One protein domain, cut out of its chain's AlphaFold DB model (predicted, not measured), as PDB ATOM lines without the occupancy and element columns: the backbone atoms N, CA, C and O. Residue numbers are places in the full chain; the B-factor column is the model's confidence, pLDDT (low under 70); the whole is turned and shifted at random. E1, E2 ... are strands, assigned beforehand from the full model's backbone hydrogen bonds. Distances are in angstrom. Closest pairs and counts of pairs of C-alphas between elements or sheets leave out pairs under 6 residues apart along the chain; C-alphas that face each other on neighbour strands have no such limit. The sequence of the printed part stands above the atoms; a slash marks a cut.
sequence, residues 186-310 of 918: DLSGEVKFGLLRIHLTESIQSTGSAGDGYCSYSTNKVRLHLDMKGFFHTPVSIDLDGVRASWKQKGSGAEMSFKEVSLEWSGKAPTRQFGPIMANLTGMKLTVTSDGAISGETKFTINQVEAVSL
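AT A GLANCE: This is residues 186 to 310 of the 918 residues of an uncharacterized protein of Sporocytophaga myxococcoides (UniProt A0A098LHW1). One twisted antiparallel sheet folds over on itself as a flattened, incompletely closed barrel: E1, E2 and the later part of E3 make one wall, E5, E7 and E8 the other, and sharply bent E3 and E4 pass from wall to wall. The edge strands E1 and E8 stay apart, and a tail ending in E9 lies at one end of the long axis, with the E2 to E3 link at the other. The printed part has 125 residues, with no named helix and nine named strands, E1 to E9 in chain order; the class is all strand. It is only just compact, close to loose, with a radius of gyration of the C-alphas of 16.5 A and spans of 57 by 25 by 20 A.

HOW THE PARTS SIT: E1, residues 187 to 193, and E2, residues 196 to 204, form a hairpin, with N 191 and O 198 2.9 A apart, within hydrogen-bond range. E2 bends by 86 degrees at residue 201 and forms a hairpin with E3, residues 215 to 228, where N 199 and O 223 are 2.9 A apart. E3 bends by 85 degrees at residue 221; its hairpin with E4, residues 236 to 250, has N 224 and O 240 at 2.8 A. E4 bends by 86 degrees at residue 241 and forms a hairpin with E5, residues 257 to 266, with N 246 and O 262 at 2.9 A. E1 to E5 are a meander, each strand the antiparallel neighbour of the one before; E6, residues 272 to 274, E7, residues 277 to 288, and E8, residues 294 to 302, are another. E5 and E7 are antiparallel neighbours, with N 265 and O 284 at 2.9 A. E5 and E6 lie on one side of E7, E8 on the other side; N 274 and O 277 are 2.8 A apart, N 285 and O 297 2.8 A. The closest C-alphas of E1 and E7, Phe 193 and Val 288, are 6.9 A apart. E9, residues 308 to 310, pairs with no named strand.

IN THESE COORDINATES: E1 begins at C-alpha 187 (224.132, 200.394, 200.864). E3 spans 29.9 A from first to last C-alpha, E4 32.2 A, E5 27.5 A, E7 29.1 A and E8 24.7 A. E4 begins at C-alpha 236 (196.961, 205.675, 210.629), and E9 ends at C-alpha 310 (181.703, 213.593, 220.517).

THE WHOLE: The C-alphas farthest apart, Gly 211 and Ser 309, are 58.7 A apart. The printed part has no cut and no long link. Mean pLDDT of the printed part is 85.6; residues 209 to 213 and 251 to 255 are under 70.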
ATOM      1  N   ASP A 186     228.683 198.726 200.418       76.31
ATOM      2  CA  ASP A 186     227.964 199.895 200.932       76.31
ATOM      3  C   ASP A 186     226.518 199.917 200.395       76.31
ATOM      4  O   ASP A 186     226.257 199.575 199.238       76.31
ATOM      5  N   LEU A 187     225.555 200.334 201.224       79.44
ATOM      6  CA  LEU A 187     224.132 200.394 200.864       79.44
ATOM      7  C   LEU A 187     223.660 201.839 200.690       79.44
ATOM      8  O   LEU A 187     224.001 202.706 201.486       79.44
ATOM      9  N   SER A 188     222.823 202.097 199.682       81.50
ATOM     10  CA  SER A 188     222.167 203.395 199.459       81.50
ATOM     11  C   SER A 188     220.754 203.213 198.884       81.50
ATOM     12  O   SER A 188     220.452 202.182 198.282       81.50
ATOM     13  N   GLY A 189     219.872 204.199 199.075       85.69
ATOM     14  CA  GLY A 189     218.500 204.171 198.552       85.69
ATOM     15  C   GLY A 189     217.485 203.435 199.441       85.69
ATOM     16  O   GLY A 189     217.540 203.513 200.666       85.69
ATOM     17  N   GLU A 190     216.490 202.785 198.828       86.69
ATOM     18  CA  GLU A 190     215.411 202.080 199.540       86.69
ATOM     19  C   GLU A 190     215.810 200.635 199.878       86.69
ATOM     20  O   GLU A 190     216.218 199.877 198.999       86.69
ATOM     21  N   VAL A 191     215.625 200.234 201.139       87.44
ATOM     22  CA  VAL A 191     215.800 198.852 201.610       87.44
ATOM     23  C   VAL A 191     214.452 198.319 202.097       87.44
ATOM     24  O   VAL A 191     213.688 199.028 202.760       87.44
ATOM     25  N   LYS A 192     214.133 197.072 201.739       88.44
ATOM     26  CA  LYS A 192     212.831 196.445 202.003       88.44
ATOM     27  C   LYS A 192     212.971 195.277 202.970       88.44
ATOM     28  O   LYS A 192     213.744 194.361 202.713       88.44
ATOM     29  N   PHE A 193     212.150 195.275 204.016       88.38
ATOM     30  CA  PHE A 193     212.004 194.167 204.960       88.38
ATOM     31  C   PHE A 193     210.544 193.705 204.948       88.38
ATOM     32  O   PHE A 193     209.700 194.231 205.674       88.38
ATOM     33  N   GLY A 194     210.211 192.776 204.047       84.62
ATOM     34  CA  GLY A 194     208.815 192.406 203.792       84.62
ATOM     35  C   GLY A 194     208.003 193.598 203.262       84.62
ATOM     36  O   GLY A 194     208.339 194.170 202.223       84.62
ATOM     37  N   LEU A 195     206.937 193.983 203.976       83.12
ATOM     38  CA  LEU A 195     206.125 195.170 203.653       83.12
ATOM     39  C   LEU A 195     206.754 196.493 204.112       83.12
ATOM     40  O   LEU A 195     206.351 197.556 203.633       83.12
ATOM     41  N   LEU A 196     207.726 196.445 205.022       88.56
ATOM     42  CA  LEU A 196     208.354 197.633 205.577       88.56
ATOM     43  C   LEU A 196     209.393 198.193 204.604       88.56
ATOM     44  O   LEU A 196     210.294 197.476 204.162       88.56
ATOM     45  N   ARG A 197     209.283 199.483 204.278       88.88
ATOM     46  CA  ARG A 197     210.219 200.180 203.389       88.88
ATOM     47  C   ARG A 197     210.945 201.257 204.167       88.88
ATOM     48  O   ARG A 197     210.312 202.184 204.669       88.88
ATOM     49  N   ILE A 198     212.264 201.131 204.246       91.19
ATOM     50  CA  ILE A 198     213.124 202.173 204.793       91.19
ATOM     51  C   ILE A 198     213.854 202.881 203.657       91.19
ATOM     52  O   ILE A 198     214.286 202.254 202.692       91.19
ATOM     53  N   HIS A 199     214.013 204.193 203.777       91.81
ATOM     54  CA  HIS A 199     214.768 204.997 202.829       91.81
ATOM     55  C   HIS A 199     216.026 205.543 203.504       91.81
ATOM     56  O   HIS A 199     215.941 206.311 204.466       91.81
ATOM     57  N   LEU A 200     217.193 205.137 203.006       89.88
ATOM     58  CA  LEU A 200     218.486 205.635 203.458       89.88
ATOM     59  C   LEU A 200     218.702 207.038 202.898       89.88
ATOM     60  O   LEU A 200     218.671 207.249 201.688       89.88
ATOM     61  N   THR A 201     218.915 208.005 203.786       86.25
ATOM     62  CA  THR A 201     219.145 209.403 203.381       86.25
ATOM     63  C   THR A 201     220.567 209.668 202.882       86.25
ATOM     64  O   THR A 201     220.809 210.720 202.298       86.25
ATOM     65  N   GLU A 202     221.476 208.707 203.054       84.69
ATOM     66  CA  GLU A 202     222.835 208.686 202.504       84.69
ATOM     67  C   GLU A 202     223.344 207.239 202.371       84.69
ATOM     68  O   GLU A 202     222.703 206.310 202.869       84.69
ATOM     69  N   SER A 203     224.497 207.050 201.724       80.50
ATOM     70  CA  SER A 203     225.170 205.749 201.655       80.50
ATOM     71  C   SER A 203     225.735 205.340 203.017       80.50
ATOM     72  O   SER A 203     226.350 206.155 203.702       80.50
ATOM     73  N   ILE A 204     225.560 204.076 203.401       81.69
ATOM     74  CA  ILE A 204     226.047 203.520 204.669       81.69
ATOM     75  C   ILE A 204     227.021 202.374 204.415       81.69
ATOM     76  O   ILE A 204     226.799 201.548 203.529       81.69
ATOM     77  N   GLN A 205     228.071 202.303 205.229       78.88
ATOM     78  CA  GLN A 205     229.047 201.220 205.164       78.88
ATOM     79  C   GLN A 205     228.633 200.049 206.051       78.88
ATOM     80  O   GLN A 205     227.974 200.233 207.083       78.88
ATOM     81  N   SER A 206     229.025 198.836 205.660       75.38
ATOM     82  CA  SER A 206     228.843 197.666 206.518       75.38
ATOM     83  C   SER A 206     229.710 197.780 207.772       75.38
ATOM     84  O   SER A 206     230.864 198.198 207.721       75.38
ATOM     85  N   THR A 207     229.165 197.367 208.913       74.38
ATOM     86  CA  THR A 207     229.892 197.308 210.187       74.38
ATOM     87  C   THR A 207     230.727 196.030 210.342       74.38
ATOM     88  O   THR A 207     231.384 195.860 211.367       74.38
ATOM     89  N   GLY A 208     230.715 195.139 209.340       70.06
ATOM     90  CA  GLY A 208     231.507 193.909 209.284       70.06
ATOM     91  C   GLY A 208     230.713 192.683 208.814       70.06
ATOM     92  O   GLY A 208     229.478 192.686 208.779       70.06
ATOM     93  N   SER A 209     231.437 191.610 208.483       66.81
ATOM     94  CA  SER A 209     230.859 190.292 208.189       66.81
ATOM     95  C   SER A 209     230.450 189.578 209.481       66.81
ATOM     96  O   SER A 209     231.176 189.600 210.474       66.81
ATOM     97  N   ALA A 210     229.286 188.931 209.477       62.22
ATOM     98  CA  ALA A 210     228.774 188.156 210.607       62.22
ATOM     99  C   ALA A 210     229.380 186.736 210.705       62.22
ATOM    100  O   ALA A 210     229.012 185.987 211.609       62.22
ATOM    101  N   GLY A 211     230.300 186.364 209.801       60.38
ATOM    102  CA  GLY A 211     230.980 185.059 209.789       60.38
ATOM    103  C   GLY A 211     230.179 183.910 209.160       60.38
ATOM    104  O   GLY A 211     230.665 182.787 209.110       60.38
ATOM    105  N   ASP A 212     228.968 184.180 208.665       64.75
ATOM    106  CA  ASP A 212     228.048 183.215 208.039       64.75
ATOM    107  C   ASP A 212     227.540 183.675 206.654       64.75
ATOM    108  O   ASP A 212     226.484 183.245 206.179       64.75
ATOM    109  N   GLY A 213     228.286 184.580 206.012       67.31
ATOM    110  CA  GLY A 213     227.964 185.164 204.705       67.31
ATOM    111  C   GLY A 213     226.966 186.330 204.743       67.31
ATOM    112  O   GLY A 213     226.563 186.807 203.683       67.31
ATOM    113  N   TYR A 214     226.539 186.796 205.926       78.38
ATOM    114  CA  TYR A 214     225.735 188.016 206.077       78.38
ATOM    115  C   TYR A 214     226.592 189.229 206.446       78.38
ATOM    116  O   TYR A 214     227.472 189.159 207.303       78.38
ATOM    117  N   CYS A 215     226.240 190.378 205.881       78.88
ATOM    118  CA  CYS A 215     226.830 191.670 206.203       78.88
ATOM    119  C   CYS A 215     225.971 192.416 207.214       78.88
ATOM    120  O   CYS A 215     224.748 192.478 207.067       78.88
ATOM    121  N   SER A 216     226.607 192.972 208.241       83.81
ATOM    122  CA  SER A 216     225.931 193.739 209.288       83.81
ATOM    123  C   SER A 216     225.885 195.220 208.917       83.81
ATOM    124  O   SER A 216     226.867 195.767 208.413       83.81
ATOM    125  N   TYR A 217     224.755 195.876 209.178       88.44
ATOM    126  CA  TYR A 217     224.545 197.302 208.928       88.44
ATOM    127  C   TYR A 217     223.907 197.963 210.147       88.44
ATOM    128  O   TYR A 217     223.051 197.370 210.808       88.44
ATOM    129  N   SER A 218     224.309 199.201 210.443       89.44
ATOM    130  CA  SER A 218     223.693 200.032 211.479       89.44
ATOM    131  C   SER A 218     223.771 201.512 211.106       89.44
ATOM    132  O   SER A 218     224.831 202.001 210.727       89.44
ATOM    133  N   THR A 219     222.653 202.234 211.193       90.69
ATOM    134  CA  THR A 219     222.582 203.667 210.862       90.69
ATOM    135  C   THR A 219     221.426 204.354 211.586       90.69
ATOM    136  O   THR A 219     220.456 203.709 211.964       90.69
ATOM    137  N   ASN A 220     221.504 205.674 211.768       88.75
ATOM    138  CA  ASN A 220     220.417 206.527 212.261       88.75
ATOM    139  C   ASN A 220     219.830 207.457 211.186       88.75
ATOM    140  O   ASN A 220     219.064 208.363 211.506       88.75
ATOM    141  N   LYS A 221     220.211 207.271 209.921       86.75
ATOM    142  CA  LYS A 221     219.878 208.166 208.803       86.75
ATOM    143  C   LYS A 221     218.796 207.577 207.899       86.75
ATOM    144  O   LYS A 221     218.911 207.582 206.672       86.75
ATOM    145  N   VAL A 222     217.742 207.065 208.527       91.75
ATOM    146  CA  VAL A 222     216.627 206.376 207.869       91.75
ATOM    147  C   VAL A 222     215.356 207.212 207.941       91.75
ATOM    148  O   VAL A 222     215.008 207.708 209.015       91.75
ATOM    149  N   ARG A 223     214.639 207.304 206.816       91.44
ATOM    150  CA  ARG A 223     213.216 207.657 206.804       91.44
ATOM    151  C   ARG A 223     212.367 206.401 206.716       91.44
ATOM    152  O   ARG A 223     212.685 205.497 205.941       91.44
ATOM    153  N   LEU A 224     211.299 206.349 207.494       92.44
ATOM    154  CA  LEU A 224     210.385 205.217 207.554       92.44
ATOM    155  C   LEU A 224     208.948 205.702 207.390       92.44
ATOM    156  O   LEU A 224     208.503 206.562 208.146       92.44
ATOM    157  N   HIS A 225     208.225 205.090 206.458       89.81
ATOM    158  CA  HIS A 225     206.773 205.186 206.396       89.81
ATOM    159  C   HIS A 225     206.170 204.024 207.186       89.81
ATOM    160  O   HIS A 225     206.458 202.861 206.887       89.81
ATOM    161  N   LEU A 226     205.363 204.331 208.197       89.62
ATOM    162  CA  LEU A 226     204.788 203.336 209.091       89.62
ATOM    163  C   LEU A 226     203.262 203.403 209.090       89.62
ATOM    164  O   LEU A 226     202.686 204.439 209.419       89.62
ATOM    165  N   ASP A 227     202.637 202.265 208.799       88.56
ATOM    166  CA  ASP A 227     201.193 202.073 208.897       88.56
ATOM    167  C   ASP A 227     200.819 201.331 210.187       88.56
ATOM    168  O   ASP A 227     201.527 200.429 210.650       88.56
ATOM    169  N   MET A 228     199.659 201.684 210.737       88.94
ATOM    170  CA  MET A 228     199.013 200.989 211.852       88.94
ATOM    171  C   MET A 228     197.561 200.682 211.488       88.94
ATOM    172  O   MET A 228     196.800 201.583 211.119       88.94
ATOM    173  N   LYS A 229     197.177 199.406 211.581       85.50
ATOM    174  CA  LYS A 229     195.837 198.899 211.240       85.50
ATOM    175  C   LYS A 229     195.215 198.134 212.411       85.50
ATOM    176  O   LYS A 229     195.921 197.685 213.309       85.50
ATOM    177  N   GLY A 230     193.894 197.957 212.377       78.62
ATOM    178  CA  GLY A 230     193.185 196.961 213.194       78.62
ATOM    179  C   GLY A 230     192.117 197.512 214.140       78.62
ATOM    180  O   GLY A 230     191.095 196.866 214.313       78.62
ATOM    181  N   PHE A 231     192.312 198.699 214.723       81.38
ATOM    182  CA  PHE A 231     191.392 199.237 215.742       81.38
ATOM    183  C   PHE A 231     190.486 200.361 215.224       81.38
ATOM    184  O   PHE A 231     189.296 200.379 215.506       81.38
ATOM    185  N   PHE A 232     191.026 201.281 214.421       79.81
ATOM    186  CA  PHE A 232     190.234 202.314 213.751       79.81
ATOM    187  C   PHE A 232     189.875 201.877 212.325       79.81
ATOM    188  O   PHE A 232     190.671 201.225 211.650       79.81
ATOM    189  N   HIS A 233     188.704 202.298 211.838       71.81
ATOM    190  CA  HIS A 233     188.233 201.999 210.478       71.81
ATOM    191  C   HIS A 233     189.192 202.498 209.379       71.81
ATOM    192  O   HIS A 233     189.255 201.914 208.300       71.81
ATOM    193  N   THR A 234     189.938 203.577 209.643       76.12
ATOM    194  CA  THR A 234     190.958 204.117 208.733       76.12
ATOM    195  C   THR A 234     192.352 203.863 209.316       76.12
ATOM    196  O   THR A 234     192.588 204.257 210.461       76.12
ATOM    197  N   PRO A 235     193.277 203.237 208.560       79.94
ATOM    198  CA  PRO A 235     194.671 203.097 208.969       79.94
ATOM    199  C   PRO A 235     195.314 204.448 209.287       79.94
ATOM    200  O   PRO A 235     195.060 205.437 208.598       79.94
ATOM    201  N   VAL A 236     196.178 204.479 210.298       83.69
ATOM    202  CA  VAL A 236     196.961 205.675 210.629       83.69
ATOM    203  C   VAL A 236     198.374 205.507 210.079       83.69
ATOM    204  O   VAL A 236     199.063 204.561 210.458       83.69
ATOM    205  N   SER A 237     198.801 206.439 209.224       86.81
ATOM    206  CA  SER A 237     200.128 206.438 208.593       86.81
ATOM    207  C   SER A 237     200.997 207.588 209.111       86.81
ATOM    208  O   SER A 237     200.536 208.732 209.239       86.81
ATOM    209  N   ILE A 238     202.263 207.301 209.422       89.25
ATOM    210  CA  ILE A 238     203.224 208.273 209.959       89.25
ATOM    211  C   ILE A 238     204.573 208.120 209.255       89.25
ATOM    212  O   ILE A 238     205.133 207.030 209.202       89.25
ATOM    213  N   ASP A 239     205.108 209.244 208.779       89.12
ATOM    214  CA  ASP A 239     206.479 209.347 208.285       89.12
ATOM    215  C   ASP A 239     207.413 209.760 209.427       89.12
ATOM    216  O   ASP A 239     207.159 210.745 210.131       89.12
ATOM    217  N   LEU A 240     208.484 208.995 209.619       91.06
ATOM    218  CA  LEU A 240     209.501 209.228 210.637       91.06
ATOM    219  C   LEU A 240     210.857 209.450 209.980       91.06
ATOM    220  O   LEU A 240     211.307 208.613 209.206       91.06
ATOM    221  N   ASP A 241     211.536 210.523 210.375       89.31
ATOM    222  CA  ASP A 241     212.918 210.800 209.988       89.31
ATOM    223  C   ASP A 241     213.873 210.489 211.146       89.31
ATOM    224  O   ASP A 241     213.539 210.679 212.321       89.31
ATOM    225  N   GLY A 242     215.083 210.030 210.820       88.75
ATOM    226  CA  GLY A 242     216.139 209.774 211.802       88.75
ATOM    227  C   GLY A 242     215.981 208.461 212.578       88.75
ATOM    228  O   GLY A 242     216.409 208.366 213.729       88.75
ATOM    229  N   VAL A 243     215.325 207.455 211.988       92.62
ATOM    230  CA  VAL A 243     215.156 206.127 212.602       92.62
ATOM    231  C   VAL A 243     216.513 205.423 212.708       92.62
ATOM    232  O   VAL A 243     217.299 205.412 211.762       92.62
ATOM    233  N   ARG A 244     216.797 204.818 213.866       92.50
ATOM    234  CA  ARG A 244     217.945 203.929 214.064       92.50
ATOM    235  C   ARG A 244     217.589 202.540 213.564       92.50
ATOM    236  O   ARG A 244     216.730 201.892 214.143       92.50
ATOM    237  N   ALA A 245     218.242 202.089 212.508       92.25
ATOM    238  CA  ALA A 245     218.069 200.762 211.941       92.25
ATOM    239  C   ALA A 245     219.348 199.944 212.114       92.25
ATOM    240  O   ALA A 245     220.447 200.457 211.895       92.25
ATOM    241  N   SER A 246     219.209 198.668 212.456       91.81
ATOM    242  CA  SER A 246     220.282 197.678 212.369       91.81
ATOM    243  C   SER A 246     219.750 196.380 211.784       91.81
ATOM    244  O   SER A 246     218.666 195.948 212.168       91.81
ATOM    245  N   TRP A 247     220.488 195.758 210.872       92.44
ATOM    246  CA  TRP A 247     220.100 194.481 210.277       92.44
ATOM    247  C   TRP A 247     221.314 193.730 209.740       92.44
ATOM    248  O   TRP A 247     222.389 194.303 209.550       92.44
ATOM    249  N   LYS A 248     221.122 192.441 209.466       88.38
ATOM    250  CA  LYS A 248     222.060 191.613 208.712       88.38
ATOM    251  C   LYS A 248     221.443 191.264 207.365       88.38
ATOM    252  O   LYS A 248     220.282 190.859 207.323       88.38
ATOM    253  N   GLN A 249     222.202 191.390 206.281       85.75
ATOM    254  CA  GLN A 249     221.731 191.115 204.920       85.75
ATOM    255  C   GLN A 249     222.752 190.304 204.119       85.75
ATOM    256  O   GLN A 249     223.949 190.574 204.191       85.75
ATOM    257  N   LYS A 250     222.264 189.346 203.326       79.50
ATOM    258  CA  LYS A 250     223.022 188.600 202.314       79.50
ATOM    259  C   LYS A 250     222.327 188.762 200.955       79.50
ATOM    260  O   LYS A 250     221.116 188.564 200.849       79.50
ATOM    261  N   GLY A 251     223.093 189.133 199.927       66.75
ATOM    262  CA  GLY A 251     222.592 189.373 198.567       66.75
ATOM    263  C   GLY A 251     222.071 190.799 198.309       66.75
ATOM    264  O   GLY A 251     221.962 191.628 199.217       66.75
ATOM    265  N   SER A 252     221.752 191.089 197.044       59.28
ATOM    266  CA  SER A 252     221.200 192.372 196.578       59.28
ATOM    267  C   SER A 252     219.978 192.153 195.673       59.28
ATOM    268  O   SER A 252     219.822 191.095 195.066       59.28
ATOM    269  N   GLY A 253     219.078 193.138 195.585       59.38
ATOM    270  CA  GLY A 253     217.907 193.061 194.701       59.38
ATOM    271  C   GLY A 253     216.864 192.012 195.122       59.38
ATOM    272  O   GLY A 253     216.427 192.001 196.268       59.38
ATOM    273  N   ALA A 254     216.416 191.174 194.179       52.09
ATOM    274  CA  ALA A 254     215.325 190.207 194.376       52.09
ATOM    275  C   ALA A 254     215.726 188.938 195.159       52.09
ATOM    276  O   ALA A 254     214.853 188.239 195.659       52.09
ATOM    277  N   GLU A 255     217.027 188.663 195.296       58.72
ATOM    278  CA  GLU A 255     217.578 187.511 196.038       58.72
ATOM    279  C   GLU A 255     218.078 187.905 197.441       58.72
ATOM    280  O   GLU A 255     218.904 187.231 198.055       58.72
ATOM    281  N   MET A 256     217.600 189.039 197.955       72.50
ATOM    282  CA  MET A 256     218.002 189.574 199.248       72.50
ATOM    283  C   MET A 256     217.411 188.745 200.394       72.50
ATOM    284  O   MET A 256     216.195 188.643 200.540       72.50
ATOM    285  N   SER A 257     218.281 188.208 201.248       81.06
ATOM    286  CA  SER A 257     217.912 187.576 202.517       81.06
ATOM    287  C   SER A 257     218.368 188.456 203.678       81.06
ATOM    288  O   SER A 257     219.459 189.029 203.646       81.06
ATOM    289  N   PHE A 258     217.529 188.605 204.701       87.88
ATOM    290  CA  PHE A 258     217.816 189.455 205.855       87.88
ATOM    291  C   PHE A 258     217.432 188.771 207.167       87.88
ATOM    292  O   PHE A 258     216.565 187.897 207.206       87.88
ATOM    293  N   LYS A 259     218.087 189.171 208.257       87.81
ATOM    294  CA  LYS A 259     217.788 188.713 209.619       87.81
ATOM    295  C   LYS A 259     218.187 189.765 210.648       87.81
ATOM    296  O   LYS A 259     218.929 190.694 210.335       87.81
ATOM    297  N   GLU A 260     217.708 189.586 211.880       88.69
ATOM    298  CA  GLU A 260     218.022 190.467 213.016       88.69
ATOM    299  C   GLU A 260     217.728 191.953 212.726       88.69
ATOM    300  O   GLU A 260     218.466 192.840 213.148       88.69
ATOM    301  N   VAL A 261     216.652 192.234 211.982       92.62
ATOM    302  CA  VAL A 261     216.232 193.611 211.701       92.62
ATOM    303  C   VAL A 261     215.669 194.214 212.983       92.62
ATOM    304  O   VAL A 261     214.734 193.665 213.567       92.62
ATOM    305  N   SER A 262     216.215 195.353 213.399       93.31
ATOM    306  CA  SER A 262     215.768 196.146 214.542       93.31
ATOM    307  C   SER A 262     215.691 197.617 214.144       93.31
ATOM    308  O   SER A 262     216.615 198.155 213.532       93.31
ATOM    309  N   LEU A 263     214.579 198.263 214.479       93.94
ATOM    310  CA  LEU A 263     214.285 199.656 214.174       93.94
ATOM    311  C   LEU A 263     213.854 200.365 215.449       93.94
ATOM    312  O   LEU A 263     212.826 200.035 216.033       93.94
ATOM    313  N   GLU A 264     214.615 201.365 215.862       93.69
ATOM    314  CA  GLU A 264     214.340 202.169 217.043       93.69
ATOM    315  C   GLU A 264     214.246 203.647 216.670       93.69
ATOM    316  O   GLU A 264     215.067 204.182 215.928       93.69
ATOM    317  N   TRP A 265     213.251 204.342 217.203       95.06
ATOM    318  CA  TRP A 265     213.125 205.784 217.035       95.06
ATOM    319  C   TRP A 265     212.658 206.427 218.334       95.06
ATOM    320  O   TRP A 265     211.842 205.866 219.066       95.06
ATOM    321  N   SER A 266     213.180 207.617 218.615       90.19
ATOM    322  CA  SER A 266     212.784 208.452 219.745       90.19
ATOM    323  C   SER A 266     212.769 209.905 219.295       90.19
ATOM    324  O   SER A 266     213.770 210.389 218.762       90.19
ATOM    325  N   GLY A 267     211.669 210.609 219.524       88.69
ATOM    326  CA  GLY A 267     211.504 211.986 219.069       88.69
ATOM    327  C   GLY A 267     210.094 212.496 219.333       88.69
ATOM    328  O   GLY A 267     209.423 212.024 220.244       88.69
ATOM    329  N   LYS A 268     209.626 213.465 218.542       89.31
ATOM    330  CA  LYS A 268     208.227 213.918 218.563       89.31
ATOM    331  C   LYS A 268     207.734 214.145 217.135       89.31
ATOM    332  O   LYS A 268     208.052 215.164 216.530       89.31
ATOM    333  N   ALA A 269     206.961 213.198 216.610       90.06
ATOM    334  CA  ALA A 269     206.358 213.298 215.281       90.06
ATOM    335  C   ALA A 269     205.203 214.321 215.291       90.06
ATOM    336  O   ALA A 269     204.707 214.644 216.375       90.06
ATOM    337  N   PRO A 270     204.733 214.832 214.136       88.38
ATOM    338  CA  PRO A 270     203.551 215.693 214.067       88.38
ATOM    339  C   PRO A 270     202.323 215.063 214.739       88.38
ATOM    340  O   PRO A 270     202.155 213.844 214.731       88.38
ATOM    341  N   THR A 271     201.459 215.888 215.336       89.50
ATOM    342  CA  THR A 271     200.249 215.391 216.007       89.50
ATOM    343  C   THR A 271     199.287 214.805 214.975       89.50
ATOM    344  O   THR A 271     198.999 215.432 213.955       89.50
ATOM    345  N   ARG A 272     198.778 213.606 215.252       89.19
ATOM    346  CA  ARG A 272     197.777 212.901 214.445       89.19
ATOM    347  C   ARG A 272     196.530 212.616 215.276       89.19
ATOM    348  O   ARG A 272     196.583 212.598 216.506       89.19
ATOM    349  N   GLN A 273     195.422 212.413 214.576       87.81
ATOM    350  CA  GLN A 273     194.126 212.089 215.155       87.81
ATOM    351  C   GLN A 273     193.939 210.565 215.217       87.81
ATOM    352  O   GLN A 273     194.138 209.874 214.222       87.81
ATOM    353  N   PHE A 274     193.541 210.064 216.383       87.81
ATOM    354  CA  PHE A 274     193.223 208.669 216.686       87.81
ATOM    355  C   PHE A 274     191.796 208.631 217.237       87.81
ATOM    356  O   PHE A 274     191.563 208.864 218.427       87.81
ATOM    357  N   GLY A 275     190.823 208.452 216.339       85.00
ATOM    358  CA  GLY A 275     189.416 208.692 216.654       85.00
ATOM    359  C   GLY A 275     189.213 210.142 217.140       85.00
ATOM    360  O   GLY A 275     189.615 211.072 216.449       85.00
ATOM    361  N   PRO A 276     188.615 210.382 218.311       88.06
ATOM    362  CA  PRO A 276     188.456 211.721 218.894       88.06
ATOM    363  C   PRO A 276     189.694 212.261 219.645       88.06
ATOM    364  O   PRO A 276     189.664 213.400 220.113       88.06
ATOM    365  N   ILE A 277     190.778 211.483 219.778       91.12
ATOM    366  CA  ILE A 277     191.987 211.868 220.527       91.12
ATOM    367  C   ILE A 277     193.102 212.352 219.597       91.12
ATOM    368  O   ILE A 277     193.365 211.760 218.555       91.12
ATOM    369  N   MET A 278     193.832 213.383 220.017       90.06
ATOM    370  CA  MET A 278     195.031 213.876 219.335       90.06
ATOM    371  C   MET A 278     196.304 213.407 220.053       90.06
ATOM    372  O   MET A 278     196.428 213.588 221.266       90.06
ATOM    373  N   ALA A 279     197.277 212.840 219.331       92.56
ATOM    374  CA  ALA A 279     198.525 212.338 219.918       92.56
ATOM    375  C   ALA A 279     199.743 212.459 218.986       92.56
ATOM    376  O   ALA A 279     199.615 212.543 217.765       92.56
ATOM    377  N   ASN A 280     200.940 212.471 219.571       93.19
ATOM    378  CA  ASN A 280     202.226 212.472 218.872       93.19
ATOM    379  C   ASN A 280     202.918 211.120 219.071       93.19
ATOM    380  O   ASN A 280     202.984 210.642 220.201       93.19
ATOM    381  N   LEU A 281     203.495 210.542 218.014       94.06
ATOM    382  CA  LEU A 281     204.410 209.406 218.157       94.06
ATOM    383  C   LEU A 281     205.700 209.905 218.821       94.06
ATOM    384  O   LEU A 281     206.304 210.873 218.346       94.06
ATOM    385  N   THR A 282     206.086 209.279 219.932       94.19
ATOM    386  CA  THR A 282     207.250 209.676 220.745       94.19
ATOM    387  C   THR A 282     208.327 208.604 220.844       94.19
ATOM    388  O   THR A 282     209.498 208.922 221.065       94.19
ATOM    389  N   GLY A 283     207.969 207.346 220.593       93.62
ATOM    390  CA  GLY A 283     208.924 206.250 220.525       93.62
ATOM    391  C   GLY A 283     208.472 205.127 219.602       93.62
ATOM    392  O   GLY A 283     207.283 204.937 219.365       93.62
ATOM    393  N   MET A 284     209.427 204.359 219.101       94.75
ATOM    394  CA  MET A 284     209.190 203.159 218.308       94.75
ATOM    395  C   MET A 284     210.319 202.167 218.561       94.75
ATOM    396  O   MET A 284     211.483 202.561 218.618       94.75
ATOM    397  N   LYS A 285     209.969 200.888 218.682       94.44
ATOM    398  CA  LYS A 285     210.902 199.767 218.702       94.44
ATOM    399  C   LYS A 285     210.274 198.587 217.974       94.44
ATOM    400  O   LYS A 285     209.381 197.944 218.520       94.44
ATOM    401  N   LEU A 286     210.736 198.317 216.760       93.44
ATOM    402  CA  LEU A 286     210.246 197.243 215.900       93.44
ATOM    403  C   LEU A 286     211.364 196.258 215.587       93.44
ATOM    404  O   LEU A 286     212.527 196.638 215.480       93.44
ATOM    405  N   THR A 287     210.998 195.003 215.388       91.62
ATOM    406  CA  THR A 287     211.858 193.973 214.817       91.62
ATOM    407  C   THR A 287     211.155 193.317 213.639       91.62
ATOM    408  O   THR A 287     209.925 193.242 213.603       91.62
ATOM    409  N   VAL A 288     211.936 192.851 212.665       91.06
ATOM    410  CA  VAL A 288     211.410 192.121 211.505       91.06
ATOM    411  C   VAL A 288     212.102 190.765 211.413       91.06
ATOM    412  O   VAL A 288     213.335 190.682 211.420       91.06
ATOM    413  N   THR A 289     211.312 189.696 211.369       89.06
ATOM    414  CA  THR A 289     211.799 188.326 211.171       89.06
ATOM    415  C   THR A 289     212.203 188.099 209.714       89.06
ATOM    416  O   THR A 289     211.857 188.878 208.830       89.06
ATOM    417  N   SER A 290     212.954 187.032 209.437       84.88
ATOM    418  CA  SER A 290     213.503 186.756 208.098       84.88
ATOM    419  C   SER A 290     212.449 186.523 207.006       84.88
ATOM    420  O   SER A 290     212.747 186.669 205.827       84.88
ATOM    421  N   ASP A 291     211.222 186.165 207.381       83.81
ATOM    422  CA  ASP A 291     210.049 186.035 206.505       83.81
ATOM    423  C   ASP A 291     209.271 187.357 206.324       83.81
ATOM    424  O   ASP A 291     208.259 187.399 205.626       83.81
ATOM    425  N   GLY A 292     209.752 188.454 206.918       84.19
ATOM    426  CA  GLY A 292     209.162 189.785 206.791       84.19
ATOM    427  C   GLY A 292     208.034 190.083 207.782       84.19
ATOM    428  O   GLY A 292     207.332 191.077 207.584       84.19
ATOM    429  N   ALA A 293     207.835 189.261 208.819       88.12
ATOM    430  CA  ALA A 293     206.840 189.542 209.850       88.12
ATOM    431  C   ALA A 293     207.331 190.639 210.809       88.12
ATOM    432  O   ALA A 293     208.461 190.604 211.299       88.12
ATOM    433  N   ILE A 294     206.479 191.632 211.069       90.75
ATOM    434  CA  ILE A 294     206.803 192.811 211.882       90.75
ATOM    435  C   ILE A 294     206.285 192.590 213.303       90.75
ATOM    436  O   ILE A 294     205.103 192.309 213.504       90.75
ATOM    437  N   SER A 295     207.150 192.764 214.299       90.62
ATOM    438  CA  SER A 295     206.787 192.729 215.719       90.62
ATOM    439  C   SER A 295     207.391 193.920 216.466       90.62
ATOM    440  O   SER A 295     208.303 194.574 215.965       90.62
ATOM    441  N   GLY A 296     206.880 194.236 217.653       91.44
ATOM    442  CA  GLY A 296     207.356 195.361 218.464       91.44
ATOM    443  C   GLY A 296     206.266 196.385 218.753       91.44
ATOM    444  O   GLY A 296     205.080 196.090 218.623       91.44
ATOM    445  N   GLU A 297     206.658 197.579 219.192       94.12
ATOM    446  CA  GLU A 297     205.727 198.595 219.678       94.12
ATOM    447  C   GLU A 297     206.052 200.021 219.216       94.12
ATOM    448  O   GLU A 297     207.209 200.402 219.036       94.12
ATOM    449  N   THR A 298     205.010 200.839 219.079       93.94
ATOM    450  CA  THR A 298     205.104 202.301 218.963       93.94
ATOM    451  C   THR A 298     204.427 202.954 220.158       93.94
ATOM    452  O   THR A 298     203.393 202.485 220.630       93.94
ATOM    453  N   LYS A 299     205.026 204.026 220.675       94.75
ATOM    454  CA  LYS A 299     204.558 204.788 221.835       94.75
ATOM    455  C   LYS A 299     204.057 206.150 221.390       94.75
ATOM    456  O   LYS A 299     204.735 206.852 220.635       94.75
ATOM    457  N   PHE A 300     202.897 206.526 221.908       95.06
ATOM    458  CA  PHE A 300     202.232 207.788 221.631       95.06
ATOM    459  C   PHE A 300     202.014 208.564 222.915       95.06
ATOM    460  O   PHE A 300     201.558 208.003 223.906       95.06
ATOM    461  N   THR A 301     202.260 209.867 222.871       94.00
ATOM    462  CA  THR A 301     201.932 210.792 223.957       94.00
ATOM    463  C   THR A 301     200.767 211.677 223.523       94.00
ATOM    464  O   THR A 301     200.785 212.259 222.434       94.00
ATOM    465  N   ILE A 302     199.742 211.782 224.369       93.25
ATOM    466  CA  ILE A 302     198.532 212.564 224.093       93.25
ATOM    467  C   ILE A 302     198.865 214.063 224.000       93.25
ATOM    468  O   ILE A 302     199.588 214.603 224.837       93.25
ATOM    469  N   ASN A 303     198.285 214.748 223.012       89.94
ATOM    470  CA  ASN A 303     198.401 216.191 222.790       89.94
ATOM    471  C   ASN A 303     197.022 216.821 222.521       89.94
ATOM    472  O   ASN A 303     196.765 217.393 221.460       89.94
ATOM    473  N   GLN A 304     196.114 216.694 223.493       90.12
ATOM    474  CA  GLN A 304     194.740 217.191 223.401       90.12
ATOM    475  C   GLN A 304     194.647 218.679 223.787       90.12
ATOM    476  O   GLN A 304     194.318 219.026 224.928       90.12
ATOM    477  N   VAL A 305     194.966 219.562 222.837       85.94
ATOM    478  CA  VAL A 305     195.016 221.026 223.043       85.94
ATOM    479  C   VAL A 305     193.675 221.738 222.834       85.94
ATOM    480  O   VAL A 305     193.437 222.784 223.438       85.94
ATOM    481  N   GLU A 306     192.780 221.144 222.047       88.50
ATOM    482  CA  GLU A 306     191.447 221.669 221.735       88.50
ATOM    483  C   GLU A 306     190.350 220.696 222.181       88.50
ATOM    484  O   GLU A 306     190.601 219.505 222.396       88.50
ATOM    485  N   ALA A 307     189.136 221.218 222.363       90.00
ATOM    486  CA  ALA A 307     187.973 220.387 222.642       90.00
ATOM    487  C   ALA A 307     187.476 219.732 221.346       90.00
ATOM    488  O   ALA A 307     187.420 220.389 220.308       90.00
ATOM    489  N   VAL A 308     187.102 218.456 221.410       91.69
ATOM    490  CA  VAL A 308     186.604 217.690 220.258       91.69
ATOM    491  C   VAL A 308     185.165 217.271 220.529       91.69
ATOM    492  O   VAL A 308     184.871 216.687 221.569       91.69
ATOM    493  N   SER A 309     184.258 217.578 219.601       90.62
ATOM    494  CA  SER A 309     182.855 217.157 219.695       90.62
ATOM    495  C   SER A 309     182.749 215.637 219.603       90.62
ATOM    496  O   SER A 309     183.289 215.041 218.674       90.62
ATOM    497  N   LEU A 310     182.001 215.029 220.523       90.56
ATOM    498  CA  LEU A 310     181.703 213.593 220.517       90.56
ATOM    499  C   LEU A 310     180.304 213.290 219.963       90.56
ATOM    500  O   LEU A 310     180.009 212.138 219.674       90.56
TER     501      LEU A 310